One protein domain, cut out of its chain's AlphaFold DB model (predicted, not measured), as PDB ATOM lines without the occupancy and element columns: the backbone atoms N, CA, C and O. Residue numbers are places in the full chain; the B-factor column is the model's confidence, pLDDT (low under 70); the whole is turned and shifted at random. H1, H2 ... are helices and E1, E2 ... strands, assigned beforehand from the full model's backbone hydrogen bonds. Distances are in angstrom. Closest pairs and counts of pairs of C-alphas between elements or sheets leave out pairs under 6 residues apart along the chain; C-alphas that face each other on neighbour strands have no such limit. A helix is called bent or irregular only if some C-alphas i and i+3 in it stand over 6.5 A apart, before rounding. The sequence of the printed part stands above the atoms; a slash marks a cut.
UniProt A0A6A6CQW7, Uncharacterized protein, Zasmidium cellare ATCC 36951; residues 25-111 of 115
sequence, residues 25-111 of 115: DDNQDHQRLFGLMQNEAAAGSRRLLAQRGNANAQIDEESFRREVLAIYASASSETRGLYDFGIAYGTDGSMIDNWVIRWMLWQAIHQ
ATOM      1  N   ASP A  25     121.950 135.528 156.321       86.06
ATOM      2  CA  ASP A  25     122.162 135.383 157.763       86.06
ATOM      3  C   ASP A  25     121.711 136.625 158.547       86.06
ATOM      4  O   ASP A  25     121.497 136.545 159.745       86.06
ATOM      5  N   ASP A  26     121.507 137.764 157.880       89.81
ATOM      6  CA  ASP A  26     120.973 139.001 158.466       89.81
ATOM      7  C   ASP A  26     119.433 139.066 158.467       89.81
ATOM      8  O   ASP A  26     118.853 140.018 158.988       89.81
ATOM      9  N   ASN A  27     118.757 138.067 157.891       92.81
ATOM     10  CA  ASN A  27     117.301 138.008 157.817       92.81
ATOM     11  C   ASN A  27     116.746 137.043 158.876       92.81
ATOM     12  O   ASN A  27     116.974 135.835 158.809       92.81
ATOM     13  N   GLN A  28     115.963 137.570 159.818       92.75
ATOM     14  CA  GLN A  28     115.368 136.794 160.906       92.75
ATOM     15  C   GLN A  28     114.452 135.661 160.411       92.75
ATOM     16  O   GLN A  28     114.468 134.571 160.987       92.75
ATOM     17  N   ASP A  29     113.713 135.862 159.317       93.44
ATOM     18  CA  ASP A  29     112.870 134.810 158.735       93.44
ATOM     19  C   ASP A  29     113.723 133.676 158.154       93.44
ATOM     20  O   ASP A  29     113.416 132.499 158.335       93.44
ATOM     21  N   HIS A  30     114.850 134.010 157.521       94.00
ATOM     22  CA  HIS A  30     115.790 133.016 156.998       94.00
ATOM     23  C   HIS A  30     116.491 132.250 158.126       94.00
ATOM     24  O   HIS A  30     116.690 131.041 158.013       94.00
ATOM     25  N   GLN A  31     116.818 132.917 159.237       92.50
ATOM     26  CA  GLN A  31     117.341 132.245 160.427       92.50
ATOM     27  C   GLN A  31     116.312 131.283 161.035       92.50
ATOM     28  O   GLN A  31     116.669 130.164 161.409       92.50
ATOM     29  N   ARG A  32     115.033 131.680 161.096       95.38
ATOM     30  CA  ARG A  32     113.945 130.799 161.543       95.38
ATOM     31  C   ARG A  32     113.801 129.586 160.622       95.38
ATOM     32  O   ARG A  32     113.749 128.466 161.126       95.38
ATOM     33  N   LEU A  33     113.774 129.792 159.301       95.31
ATOM     34  CA  LEU A  33     113.721 128.706 158.313       95.31
ATOM     35  C   LEU A  33     114.903 127.747 158.474       95.31
ATOM     36  O   LEU A  33     114.713 126.534 158.526       95.31
ATOM     37  N   PHE A  34     116.113 128.275 158.652       94.81
ATOM     38  CA  PHE A  34     117.287 127.454 158.930       94.81
ATOM     39  C   PHE A  34     117.153 126.660 160.241       94.81
ATOM     40  O   PHE A  34     117.546 125.499 160.307       94.81
ATOM     41  N   GLY A  35     116.542 127.238 161.280       95.06
ATOM     42  CA  GLY A  35     116.169 126.527 162.508       95.06
ATOM     43  C   GLY A  35     115.254 125.323 162.258       95.06
ATOM     44  O   GLY A  35     115.487 124.248 162.809       95.06
ATOM     45  N   LEU A  36     114.256 125.463 161.380       96.81
ATOM     46  CA  LEU A  36     113.390 124.349 160.981       96.81
ATOM     47  C   LEU A  36     114.177 123.256 160.250       96.81
ATOM     48  O   LEU A  36     114.046 122.082 160.599       96.81
ATOM     49  N   MET A  37     115.057 123.634 159.319       96.75
ATOM     50  CA  MET A  37     115.923 122.678 158.619       96.75
ATOM     51  C   MET A  37     116.820 121.909 159.603       96.75
ATOM     52  O   MET A  37     117.000 120.697 159.474       96.75
ATOM     53  N   GLN A  38     117.365 122.590 160.619       95.75
ATOM     54  CA  GLN A  38     118.167 121.951 161.669       95.75
ATOM     55  C   GLN A  38     117.338 120.955 162.488       95.75
ATOM     56  O   GLN A  38     117.822 119.863 162.780       95.75
ATOM     57  N   ASN A  39     116.085 121.281 162.818       96.94
ATOM     58  CA  ASN A  39     115.195 120.376 163.551       96.94
ATOM     59  C   ASN A  39     114.870 119.107 162.751       96.94
ATOM     60  O   ASN A  39     114.900 118.003 163.305       96.94
ATOM     61  N   GLU A  40     114.587 119.253 161.455       97.62
ATOM     62  CA  GLU A  40     114.327 118.134 160.543       97.62
ATOM     63  C   GLU A  40     115.562 117.232 160.410       97.62
ATOM     64  O   GLU A  40     115.469 116.011 160.575       97.62
ATOM     65  N   ALA A  41     116.740 117.829 160.215       96.88
ATOM     66  CA  ALA A  41     118.004 117.104 160.144       96.88
ATOM     67  C   ALA A  41     118.373 116.425 161.471       96.88
ATOM     68  O   ALA A  41     118.826 115.281 161.471       96.88
ATOM     69  N   ALA A  42     118.127 117.074 162.612       95.38
ATOM     70  CA  ALA A  42     118.338 116.483 163.930       95.38
ATOM     71  C   ALA A  42     117.405 115.285 164.168       95.38
ATOM     72  O   ALA A  42     117.820 114.282 164.748       95.38
ATOM     73  N   ALA A  43     116.152 115.356 163.702       95.75
ATOM     74  CA  ALA A  43     115.236 114.221 163.746       95.75
ATOM     75  C   ALA A  43     115.724 113.050 162.882       95.75
ATOM     76  O   ALA A  43     115.691 111.910 163.351       95.75
ATOM     77  N   GLY A  44     116.224 113.325 161.675       95.69
ATOM     78  CA  GLY A  44     116.821 112.301 160.817       95.69
ATOM     79  C   GLY A  44     118.095 111.692 161.403       95.69
ATOM     80  O   GLY A  44     118.215 110.473 161.476       95.69
ATOM     81  N   SER A  45     118.992 112.521 161.943       94.44
ATOM     82  CA  SER A  45     120.203 112.082 162.652       94.44
ATOM     83  C   SER A  45     119.864 111.119 163.791       94.44
ATOM     84  O   SER A  45     120.437 110.036 163.871       94.44
ATOM     85  N   ARG A  46     118.860 111.434 164.626       92.69
ATOM     86  CA  ARG A  46     118.415 110.529 165.700       92.69
ATOM     87  C   ARG A  46     117.946 109.171 165.174       92.69
ATOM     88  O   ARG A  46     118.310 108.159 165.765       92.69
ATOM     89  N   ARG A  47     117.169 109.125 164.085       93.44
ATOM     90  CA  ARG A  47     116.722 107.857 163.472       93.44
ATOM     91  C   ARG A  47     117.889 107.061 162.904       93.44
ATOM     92  O   ARG A  47     117.988 105.864 163.165       93.44
ATOM     93  N   LEU A  48     118.773 107.729 162.171       91.94
ATOM     94  CA  LEU A  48     119.941 107.122 161.546       91.94
ATOM     95  C   LEU A  48     120.914 106.565 162.592       91.94
ATOM     96  O   LEU A  48     121.400 105.446 162.460       91.94
ATOM     97  N   LEU A  49     121.159 107.313 163.670       89.38
ATOM     98  CA  LEU A  49     122.012 106.882 164.776       89.38
ATOM     99  C   LEU A  49     121.356 105.793 165.633       89.38
ATOM    100  O   LEU A  49     122.061 104.900 166.081       89.38
ATOM    101  N   ALA A  50     120.033 105.809 165.828       87.75
ATOM    102  CA  ALA A  50     119.328 104.750 166.558       87.75
ATOM    103  C   ALA A  50     119.371 103.394 165.834       87.75
ATOM    104  O   ALA A  50     119.341 102.349 166.477       87.75
ATOM    105  N   GLN A  51     119.473 103.401 164.500       82.56
ATOM    106  CA  GLN A  51     119.689 102.187 163.704       82.56
ATOM    107  C   GLN A  51     121.114 101.633 163.860       82.56
ATOM    108  O   GLN A  51     121.349 100.451 163.600       82.56
ATOM    109  N   ARG A  52     122.071 102.448 164.329       79.12
ATOM    110  CA  ARG A  52     123.410 101.972 164.686       79.12
ATOM    111  C   ARG A  52     123.291 101.243 166.020       79.12
ATOM    112  O   ARG A  52     123.267 101.857 167.079       79.12
ATOM    113  N   GLY A  53     123.274  99.911 165.980       70.06
ATOM    114  CA  GLY A  53     123.270  99.075 167.189       70.06
ATOM    115  C   GLY A  53     124.467  99.311 168.132       70.06
ATOM    116  O   GLY A  53     124.461  98.830 169.261       70.06
ATOM    117  N   ASN A  54     125.492 100.050 167.686       72.94
ATOM    118  CA  ASN A  54     126.608 100.537 168.494       72.94
ATOM    119  C   ASN A  54     127.028 101.944 168.023       72.94
ATOM    120  O   ASN A  54     127.145 102.184 166.822       72.94
ATOM    121  N   ALA A  55     127.342 102.840 168.964       68.19
ATOM    122  CA  ALA A  55     127.814 104.205 168.717       68.19
ATOM    123  C   ALA A  55     129.046 104.294 167.788       68.19
ATOM    124  O   ALA A  55     129.212 105.287 167.080       68.19
ATOM    125  N   ASN A  56     129.879 103.246 167.742       68.62
ATOM    126  CA  ASN A  56     131.098 103.207 166.923       68.62
ATOM    127  C   ASN A  56     130.907 102.611 165.512       68.62
ATOM    128  O   ASN A  56     131.822 102.681 164.696       68.62
ATOM    129  N   ALA A  57     129.760 101.996 165.204       74.25
ATOM    130  CA  ALA A  57     129.562 101.274 163.941       74.25
ATOM    131  C   ALA A  57     129.405 102.253 162.775       74.25
ATOM    132  O   ALA A  57     128.454 103.008 162.802       74.25
ATOM    133  N   GLN A  58     130.286 102.302 161.772       80.38
ATOM    134  CA  GLN A  58     130.237 103.295 160.677       80.38
ATOM    135  C   GLN A  58     128.836 103.440 160.042       80.38
ATOM    136  O   GLN A  58     128.140 102.450 159.845       80.38
ATOM    137  N   ILE A  59     128.419 104.678 159.741       85.81
ATOM    138  CA  ILE A  59     127.197 104.919 158.959       85.81
ATOM    139  C   ILE A  59     127.504 104.546 157.515       85.81
ATOM    140  O   ILE A  59     128.400 105.139 156.913       85.81
ATOM    141  N   ASP A  60     126.788 103.565 156.974       89.50
ATOM    142  CA  ASP A  60     126.908 103.218 155.567       89.50
ATOM    143  C   ASP A  60     126.207 104.262 154.682       89.50
ATOM    144  O   ASP A  60     125.208 104.876 155.069       89.50
ATOM    145  N   GLU A  61     126.746 104.463 153.478       92.00
ATOM    146  CA  GLU A  61     126.245 105.455 152.521       92.00
ATOM    147  C   GLU A  61     124.782 105.202 152.136       92.00
ATOM    148  O   GLU A  61     124.025 106.148 151.933       92.00
ATOM    149  N   GLU A  62     124.349 103.941 152.087       92.88
ATOM    150  CA  GLU A  62     122.980 103.599 151.711       92.88
ATOM    151  C   GLU A  62     121.974 103.993 152.796       92.88
ATOM    152  O   GLU A  62     120.907 104.531 152.502       92.88
ATOM    153  N   SER A  63     122.296 103.770 154.067       93.25
ATOM    154  CA  SER A  63     121.480 104.236 155.190       93.25
ATOM    155  C   SER A  63     121.471 105.760 155.286       93.25
ATOM    156  O   SER A  63     120.409 106.345 155.503       93.25
ATOM    157  N   PHE A  64     122.610 106.419 155.044       95.00
ATOM    158  CA  PHE A  64     122.668 107.881 154.987       95.00
ATOM    159  C   PHE A  64     121.766 108.430 153.871       95.00
ATOM    160  O   PHE A  64     120.929 109.299 154.114       95.00
ATOM    161  N   ARG A  65     121.886 107.886 152.657       96.19
ATOM    162  CA  ARG A  65     121.082 108.276 151.493       96.19
ATOM    163  C   ARG A  65     119.592 108.027 151.716       96.19
ATOM    164  O   ARG A  65     118.782 108.904 151.433       96.19
ATOM    165  N   ARG A  66     119.213 106.877 152.280       96.25
ATOM    166  CA  ARG A  66     117.814 106.589 152.646       96.25
ATOM    167  C   ARG A  66     117.257 107.618 153.623       96.25
ATOM    168  O   ARG A  66     116.121 108.054 153.450       96.25
ATOM    169  N   GLU A  67     118.053 108.052 154.597       97.31
ATOM    170  CA  GLU A  67     117.629 109.090 155.535       97.31
ATOM    171  C   GLU A  67     117.487 110.462 154.854       97.31
ATOM    172  O   GLU A  67     116.530 111.181 155.137       97.31
ATOM    173  N   VAL A  68     118.358 110.808 153.898       97.94
ATOM    174  CA  VAL A  68     118.209 112.024 153.075       97.94
ATOM    175  C   VAL A  68     116.862 112.037 152.342       97.94
ATOM    176  O   VAL A  68     116.138 113.035 152.392       97.94
ATOM    177  N   LEU A  69     116.493 110.921 151.704       97.81
ATOM    178  CA  LEU A  69     115.204 110.793 151.016       97.81
ATOM    179  C   LEU A  69     114.023 110.870 151.995       97.81
ATOM    180  O   LEU A  69     113.015 111.511 151.697       97.81
ATOM    181  N   ALA A  70     114.151 110.252 153.173       97.56
ATOM    182  CA  ALA A  70     113.117 110.271 154.203       97.56
ATOM    183  C   ALA A  70     112.869 111.687 154.747       97.56
ATOM    184  O   ALA A  70     111.713 112.098 154.856       97.56
ATOM    185  N   ILE A  71     113.932 112.452 155.027       98.00
ATOM    186  CA  ILE A  71     113.821 113.851 155.469       98.00
ATOM    187  C   ILE A  71     113.086 114.674 154.416       98.00
ATOM    188  O   ILE A  71     112.140 115.374 154.766       98.00
ATOM    189  N   TYR A  72     113.463 114.549 153.140       98.00
ATOM    190  CA  TYR A  72     112.781 115.259 152.060       98.00
ATOM    191  C   TYR A  72     111.296 114.901 152.013       98.00
ATOM    192  O   TYR A  72     110.453 115.795 151.999       98.00
ATOM    193  N   ALA A  73     110.963 113.608 152.052       97.00
ATOM    194  CA  ALA A  73     109.587 113.123 151.990       97.00
ATOM    195  C   ALA A  73     108.705 113.665 153.128       97.00
ATOM    196  O   ALA A  73     107.536 113.958 152.886       97.00
ATOM    197  N   SER A  74     109.260 113.834 154.333       96.56
ATOM    198  CA  SER A  74     108.548 114.363 155.505       96.56
ATOM    199  C   SER A  74     108.739 115.864 155.757       96.56
ATOM    200  O   SER A  74     108.260 116.359 156.775       96.56
ATOM    201  N   ALA A  75     109.475 116.570 154.894       97.44
ATOM    202  CA  ALA A  75     109.804 117.978 155.086       97.44
ATOM    203  C   ALA A  75     108.543 118.849 155.150       97.44
ATOM    204  O   ALA A  75     107.574 118.628 154.416       97.44
ATOM    205  N   SER A  76     108.579 119.865 156.009       96.75
ATOM    206  CA  SER A  76     107.529 120.877 156.077       96.75
ATOM    207  C   SER A  76     107.429 121.666 154.767       96.75
ATOM    208  O   SER A  76     108.399 121.797 154.021       96.75
ATOM    209  N   SER A  77     106.264 122.256 154.493       96.06
ATOM    210  CA  SER A  77     106.097 123.141 153.331       96.06
ATOM    211  C   SER A  77     107.015 124.368 153.383       96.06
ATOM    212  O   SER A  77     107.393 124.877 152.331       96.06
ATOM    213  N   GLU A  78     107.402 124.820 154.583       95.56
ATOM    214  CA  GLU A  78     108.316 125.951 154.796       95.56
ATOM    215  C   GLU A  78     109.746 125.637 154.323       95.56
ATOM    216  O   GLU A  78     110.400 126.492 153.729       95.56
ATOM    217  N   THR A  79     110.238 124.414 154.549       97.06
ATOM    218  CA  THR A  79     111.607 124.004 154.186       97.06
ATOM    219  C   THR A  79     111.689 123.317 152.826       97.06
ATOM    220  O   THR A  79     112.749 123.333 152.199       97.06
ATOM    221  N   ARG A  80     110.575 122.764 152.324       96.06
ATOM    222  CA  ARG A  80     110.527 122.013 151.062       96.06
ATOM    223  C   ARG A  80     111.109 122.793 149.887       96.06
ATOM    224  O   ARG A  80     111.985 122.277 149.204       96.06
ATOM    225  N   GLY A  81     110.704 124.053 149.723       95.00
ATOM    226  CA  GLY A  81     111.195 124.896 148.630       95.00
ATOM    227  C   GLY A  81     112.711 125.120 148.664       95.00
ATOM    228  O   GLY A  81     113.333 125.251 147.616       95.00
ATOM    229  N   LEU A  82     113.332 125.106 149.850       95.25
ATOM    230  CA  LEU A  82     114.791 125.198 149.985       95.25
ATOM    231  C   LEU A  82     115.479 123.880 149.618       95.25
ATOM    232  O   LEU A  82     116.568 123.878 149.045       95.25
ATOM    233  N   TYR A  83     114.849 122.751 149.933       96.94
ATOM    234  CA  TYR A  83     115.355 121.441 149.541       96.94
ATOM    235  C   TYR A  83     115.200 121.172 148.049       96.94
ATOM    236  O   TYR A  83     116.005 120.415 147.512       96.94
ATOM    237  N   ASP A  84     114.251 121.803 147.363       95.31
ATOM    238  CA  ASP A  84     114.066 121.618 145.923       95.31
ATOM    239  C   ASP A  84     115.305 122.052 145.109       95.31
ATOM    240  O   ASP A  84     115.653 121.400 144.124       95.31
ATOM    241  N   PHE A  85     116.068 123.053 145.577       92.38
ATOM    242  CA  PHE A  85     117.377 123.430 144.999       92.38
ATOM    243  C   PHE A  85     118.450 122.339 145.142       92.38
ATOM    244  O   PHE A  85     119.489 122.362 144.477       92.38
ATOM    245  N   GLY A  86     118.216 121.407 146.061       93.94
ATOM    246  CA  GLY A  86     119.124 120.345 146.457       93.94
ATOM    247  C   GLY A  86     119.036 119.072 145.631       93.94
ATOM    248  O   GLY A  86     119.919 118.224 145.760       93.94
ATOM    249  N   ILE A  87     117.972 118.903 144.845       96.25
ATOM    250  CA  ILE A  87     117.588 117.599 144.305       96.25
ATOM    251  C   ILE A  87     118.581 117.121 143.244       96.25
ATOM    252  O   ILE A  87     118.842 117.802 142.253       96.25
ATOM    253  N   ALA A  88     119.080 115.900 143.430       94.38
ATOM    254  CA  ALA A  88     119.770 115.147 142.396       94.38
ATOM    255  C   ALA A  88     118.827 114.080 141.829       94.38
ATOM    256  O   ALA A  88     118.264 113.274 142.577       94.38
ATOM    257  N   TYR A  89     118.672 114.068 140.506       94.56
ATOM    258  CA  TYR A  89     117.808 113.124 139.802       94.56
ATOM    259  C   TYR A  89     118.604 111.972 139.190       94.56
ATOM    260  O   TYR A  89     119.695 112.162 138.652       94.56
ATOM    261  N   GLY A  90     118.028 110.773 139.265       92.94
ATOM    262  CA  GLY A  90     118.471 109.609 138.514       92.94
ATOM    263  C   GLY A  90     118.050 109.681 137.046       92.94
ATOM    264  O   GLY A  90     117.313 110.572 136.619       92.94
ATOM    265  N   THR A  91     118.492 108.703 136.260       93.19
ATOM    266  CA  THR A  91     118.158 108.597 134.828       93.19
ATOM    267  C   THR A  91     116.670 108.368 134.565       93.19
ATOM    268  O   THR A  91     116.195 108.626 133.466       93.19
ATOM    269  N   ASP A  92     115.940 107.869 135.561       93.88
ATOM    270  CA  ASP A  92     114.494 107.641 135.534       93.88
ATOM    271  C   ASP A  92     113.681 108.851 136.030       93.88
ATOM    272  O   ASP A  92     112.456 108.783 136.114       93.88
ATOM    273  N   GLY A  93     114.347 109.961 136.371       90.44
ATOM    274  CA  GLY A  93     113.711 111.150 136.931       90.44
ATOM    275  C   GLY A  93     113.309 111.012 138.401       90.44
ATOM    276  O   GLY A  93     112.716 111.937 138.954       90.44
ATOM    277  N   SER A  94     113.637 109.896 139.062       92.06
ATOM    278  CA  SER A  94     113.464 109.767 140.507       92.06
ATOM    279  C   SER A  94     114.514 110.593 141.252       92.06
ATOM    280  O   SER A  94     115.645 110.763 140.790       92.06
ATOM    281  N   MET A  95     114.151 111.135 142.415       93.88
ATOM    282  CA  MET A  95     115.127 111.769 143.297       93.88
ATOM    283  C   MET A  95     115.998 110.688 143.940       93.88
ATOM    284  O   MET A  95     115.495 109.835 144.671       93.88
ATOM    285  N   ILE A  96     117.305 110.759 143.700       95.88
ATOM    286  CA  ILE A  96     118.281 109.794 144.224       95.88
ATOM    287  C   ILE A  96     119.091 110.344 145.398       95.88
ATOM    288  O   ILE A  96     119.643 109.555 146.168       95.88
ATOM    289  N   ASP A  97     119.159 111.671 145.532       96.81
ATOM    290  CA  ASP A  97     119.863 112.368 146.608       96.81
ATOM    291  C   ASP A  97     119.370 113.821 146.744       96.81
ATOM    292  O   ASP A  97     118.650 114.339 145.885       96.81
ATOM    293  N   ASN A  98     119.785 114.490 147.817       97.69
ATOM    294  CA  ASN A  98     119.578 115.913 148.025       97.69
ATOM    295  C   ASN A  98     120.789 116.532 148.740       97.69
ATOM    296  O   ASN A  98     121.009 116.274 149.925       97.69
ATOM    297  N   TRP A  99     121.573 117.365 148.044       95.62
ATOM    298  CA  TRP A  99     122.830 117.892 148.594       95.62
ATOM    299  C   TRP A  99     122.610 118.847 149.777       95.62
ATOM    300  O   TRP A  99     123.441 118.892 150.687       95.62
ATOM    301  N   VAL A 100     121.477 119.560 149.804       96.94
ATOM    302  CA  VAL A 100     121.110 120.483 150.888       96.94
ATOM    303  C   VAL A 100     120.835 119.691 152.161       96.94
ATOM    304  O   VAL A 100     121.448 119.942 153.199       96.94
ATOM    305  N   ILE A 101     119.968 118.681 152.075       97.69
ATOM    306  CA  ILE A 101     119.637 117.807 153.207       97.69
ATOM    307  C   ILE A 101     120.859 117.003 153.645       97.69
ATOM    308  O   ILE A 101     121.107 116.886 154.841       97.69
ATOM    309  N   ARG A 102     121.654 116.486 152.702       96.25
ATOM    310  CA  ARG A 102     122.901 115.770 152.998       96.25
ATOM    311  C   ARG A 102     123.859 116.631 153.811       96.25
ATOM    312  O   ARG A 102     124.406 116.146 154.799       96.25
ATOM    313  N   TRP A 103     124.029 117.902 153.441       94.56
ATOM    314  CA  TRP A 103     124.835 118.835 154.223       94.56
ATOM    315  C   TRP A 103     124.254 119.010 155.631       94.56
ATOM    316  O   TRP A 103     124.970 118.782 156.603       94.56
ATOM    317  N   MET A 104     122.956 119.308 155.756       95.94
ATOM    318  CA  MET A 104     122.286 119.495 157.053       95.94
ATOM    319  C   MET A 104     122.396 118.264 157.966       95.94
ATOM    320  O   MET A 104     122.724 118.385 159.147       95.94
ATOM    321  N   LEU A 105     122.155 117.072 157.420       95.38
ATOM    322  CA  LEU A 105     122.230 115.805 158.142       95.38
ATOM    323  C   LEU A 105     123.665 115.500 158.582       95.38
ATOM    324  O   LEU A 105     123.885 115.076 159.715       95.38
ATOM    325  N   TRP A 106     124.654 115.770 157.725       92.44
ATOM    326  CA  TRP A 106     126.060 115.625 158.091       92.44
ATOM    327  C   TRP A 106     126.441 116.557 159.249       92.44
ATOM    328  O   TRP A 106     127.074 116.090 160.201       92.44
ATOM    329  N   GLN A 107     126.004 117.826 159.221       91.69
ATOM    330  CA  GLN A 107     126.215 118.762 160.335       91.69
ATOM    331  C   GLN A 107     125.573 118.228 161.623       91.69
ATOM    332  O   GLN A 107     126.241 118.161 162.649       91.69
ATOM    333  N   ALA A 108     124.323 117.760 161.569       92.19
ATOM    334  CA  ALA A 108     123.597 117.253 162.739       92.19
ATOM    335  C   ALA A 108     124.240 116.011 163.392       92.19
ATOM    336  O   ALA A 108     123.974 115.717 164.557       92.19
ATOM    337  N   ILE A 109     125.061 115.258 162.655       89.44
ATOM    338  CA  ILE A 109     125.795 114.095 163.179       89.44
ATOM    339  C   ILE A 109     127.149 114.512 163.769       89.44
ATOM    340  O   ILE A 109     127.567 113.964 164.787       89.44
ATOM    341  N   HIS A 110     127.842 115.467 163.140       84.38
ATOM    342  CA  HIS A 110     129.231 115.818 163.473       84.38
ATOM    343  C   HIS A 110     129.367 117.061 164.359       84.38
ATOM    344  O   HIS A 110     130.417 117.268 164.962       84.38
ATOM    345  N   GLN A 111     128.316 117.869 164.473       73.44
ATOM    346  CA  GLN A 111     128.234 119.029 165.361       73.44
ATOM    347  C   GLN A 111     127.075 118.847 166.347       73.44
ATOM    348  O   GLN A 111     126.115 119.614 166.319       73.44
TER     349      GLN A 111
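This is residues 25 to 111 of the 115 residues of an uncharacterized protein of Zasmidium cellare ATCC 36951 (UniProt A0A6A6CQW7). One long helix, H1, runs along the longest axis; H2 folds back along one side of it at a steep tilt of 48 degrees, the short H3 lies about perpendicular to H1 on that same side, and H4 runs crosswise from H2 to H1 and packs on both. A small hairpin of strands, E1 and E2, sits beyond H2 on the side away from H1, and the free first turns of H1, residues 28 to 32, stick out. The printed part has 87 residues with four named helices and two named strands, in the order H1, H2, H3, E1, E2, H4; the sheet is E1 - E2, antiparallel, and the class is mostly helix. The whole is compact, with a radius of gyration of the C-alphas of 13.4 A, and flat, spanning 40 by 34 by 18 A.

H1 is residues 28 to 50, 32.8 A long from C-alpha 28 at (115.368, 136.794, 160.906) to C-alpha 50. H2 is residues 61 to 74, 20.0 A, beginning at C-alpha 61 at (126.245, 105.455, 152.521). H3 is residues 77 to 84, 11.0 A, and only just irregular: C-alphas 78 and 81 are 6.9 A apart. E1 is residues 87 to 89, 6.4 A, and E2 is residues 95 to 98, 7.7 A. H4 is residues 99 to 110, 16.3 A, ending at C-alpha 110 at (129.231, 115.818, 163.473).

The helix packing is mostly crossed, with no touching pair at a shallow tilt. H1 touches H2 with residues 40 to 48 alone, at a steep tilt of 48 degrees, opposite ways; the closest C-alphas, of Gly 44 and Glu 67, are 6.2 A apart. With residues 33 to 37 alone H1 touches H3, about perpendicular at 78 degrees; the closest C-alphas are those of Met 37 and Thr 79, 6.3 A. With residues 37 to 45 alone it touches H4, at a steep tilt of 65 degrees, the same way; the closest C-alphas are those of Ala 41 and Leu 105, 4.9 A. H4 touches H2 with residues 101 to 105 alone, the closest C-alphas being those of Val 68 and Ile 101, 6.0 A. E1 and E2 form a hairpin, with N 88 and O 97 at 2.9 A, within hydrogen-bond range. H1 is apart from both strands. In H1, H2 and H4 every O i to N i+4 pair is within hydrogen-bond range; in H3, 2 of 4 are.

The C-alphas farthest apart, of Asp 26 and Gly 53, are 40.9 A apart. The printed part has no cut and no long link; the link from H1 to H2 is short, and the others are tight. Mean pLDDT of the printed part is 92.3, with residues 55 to 56 under 70.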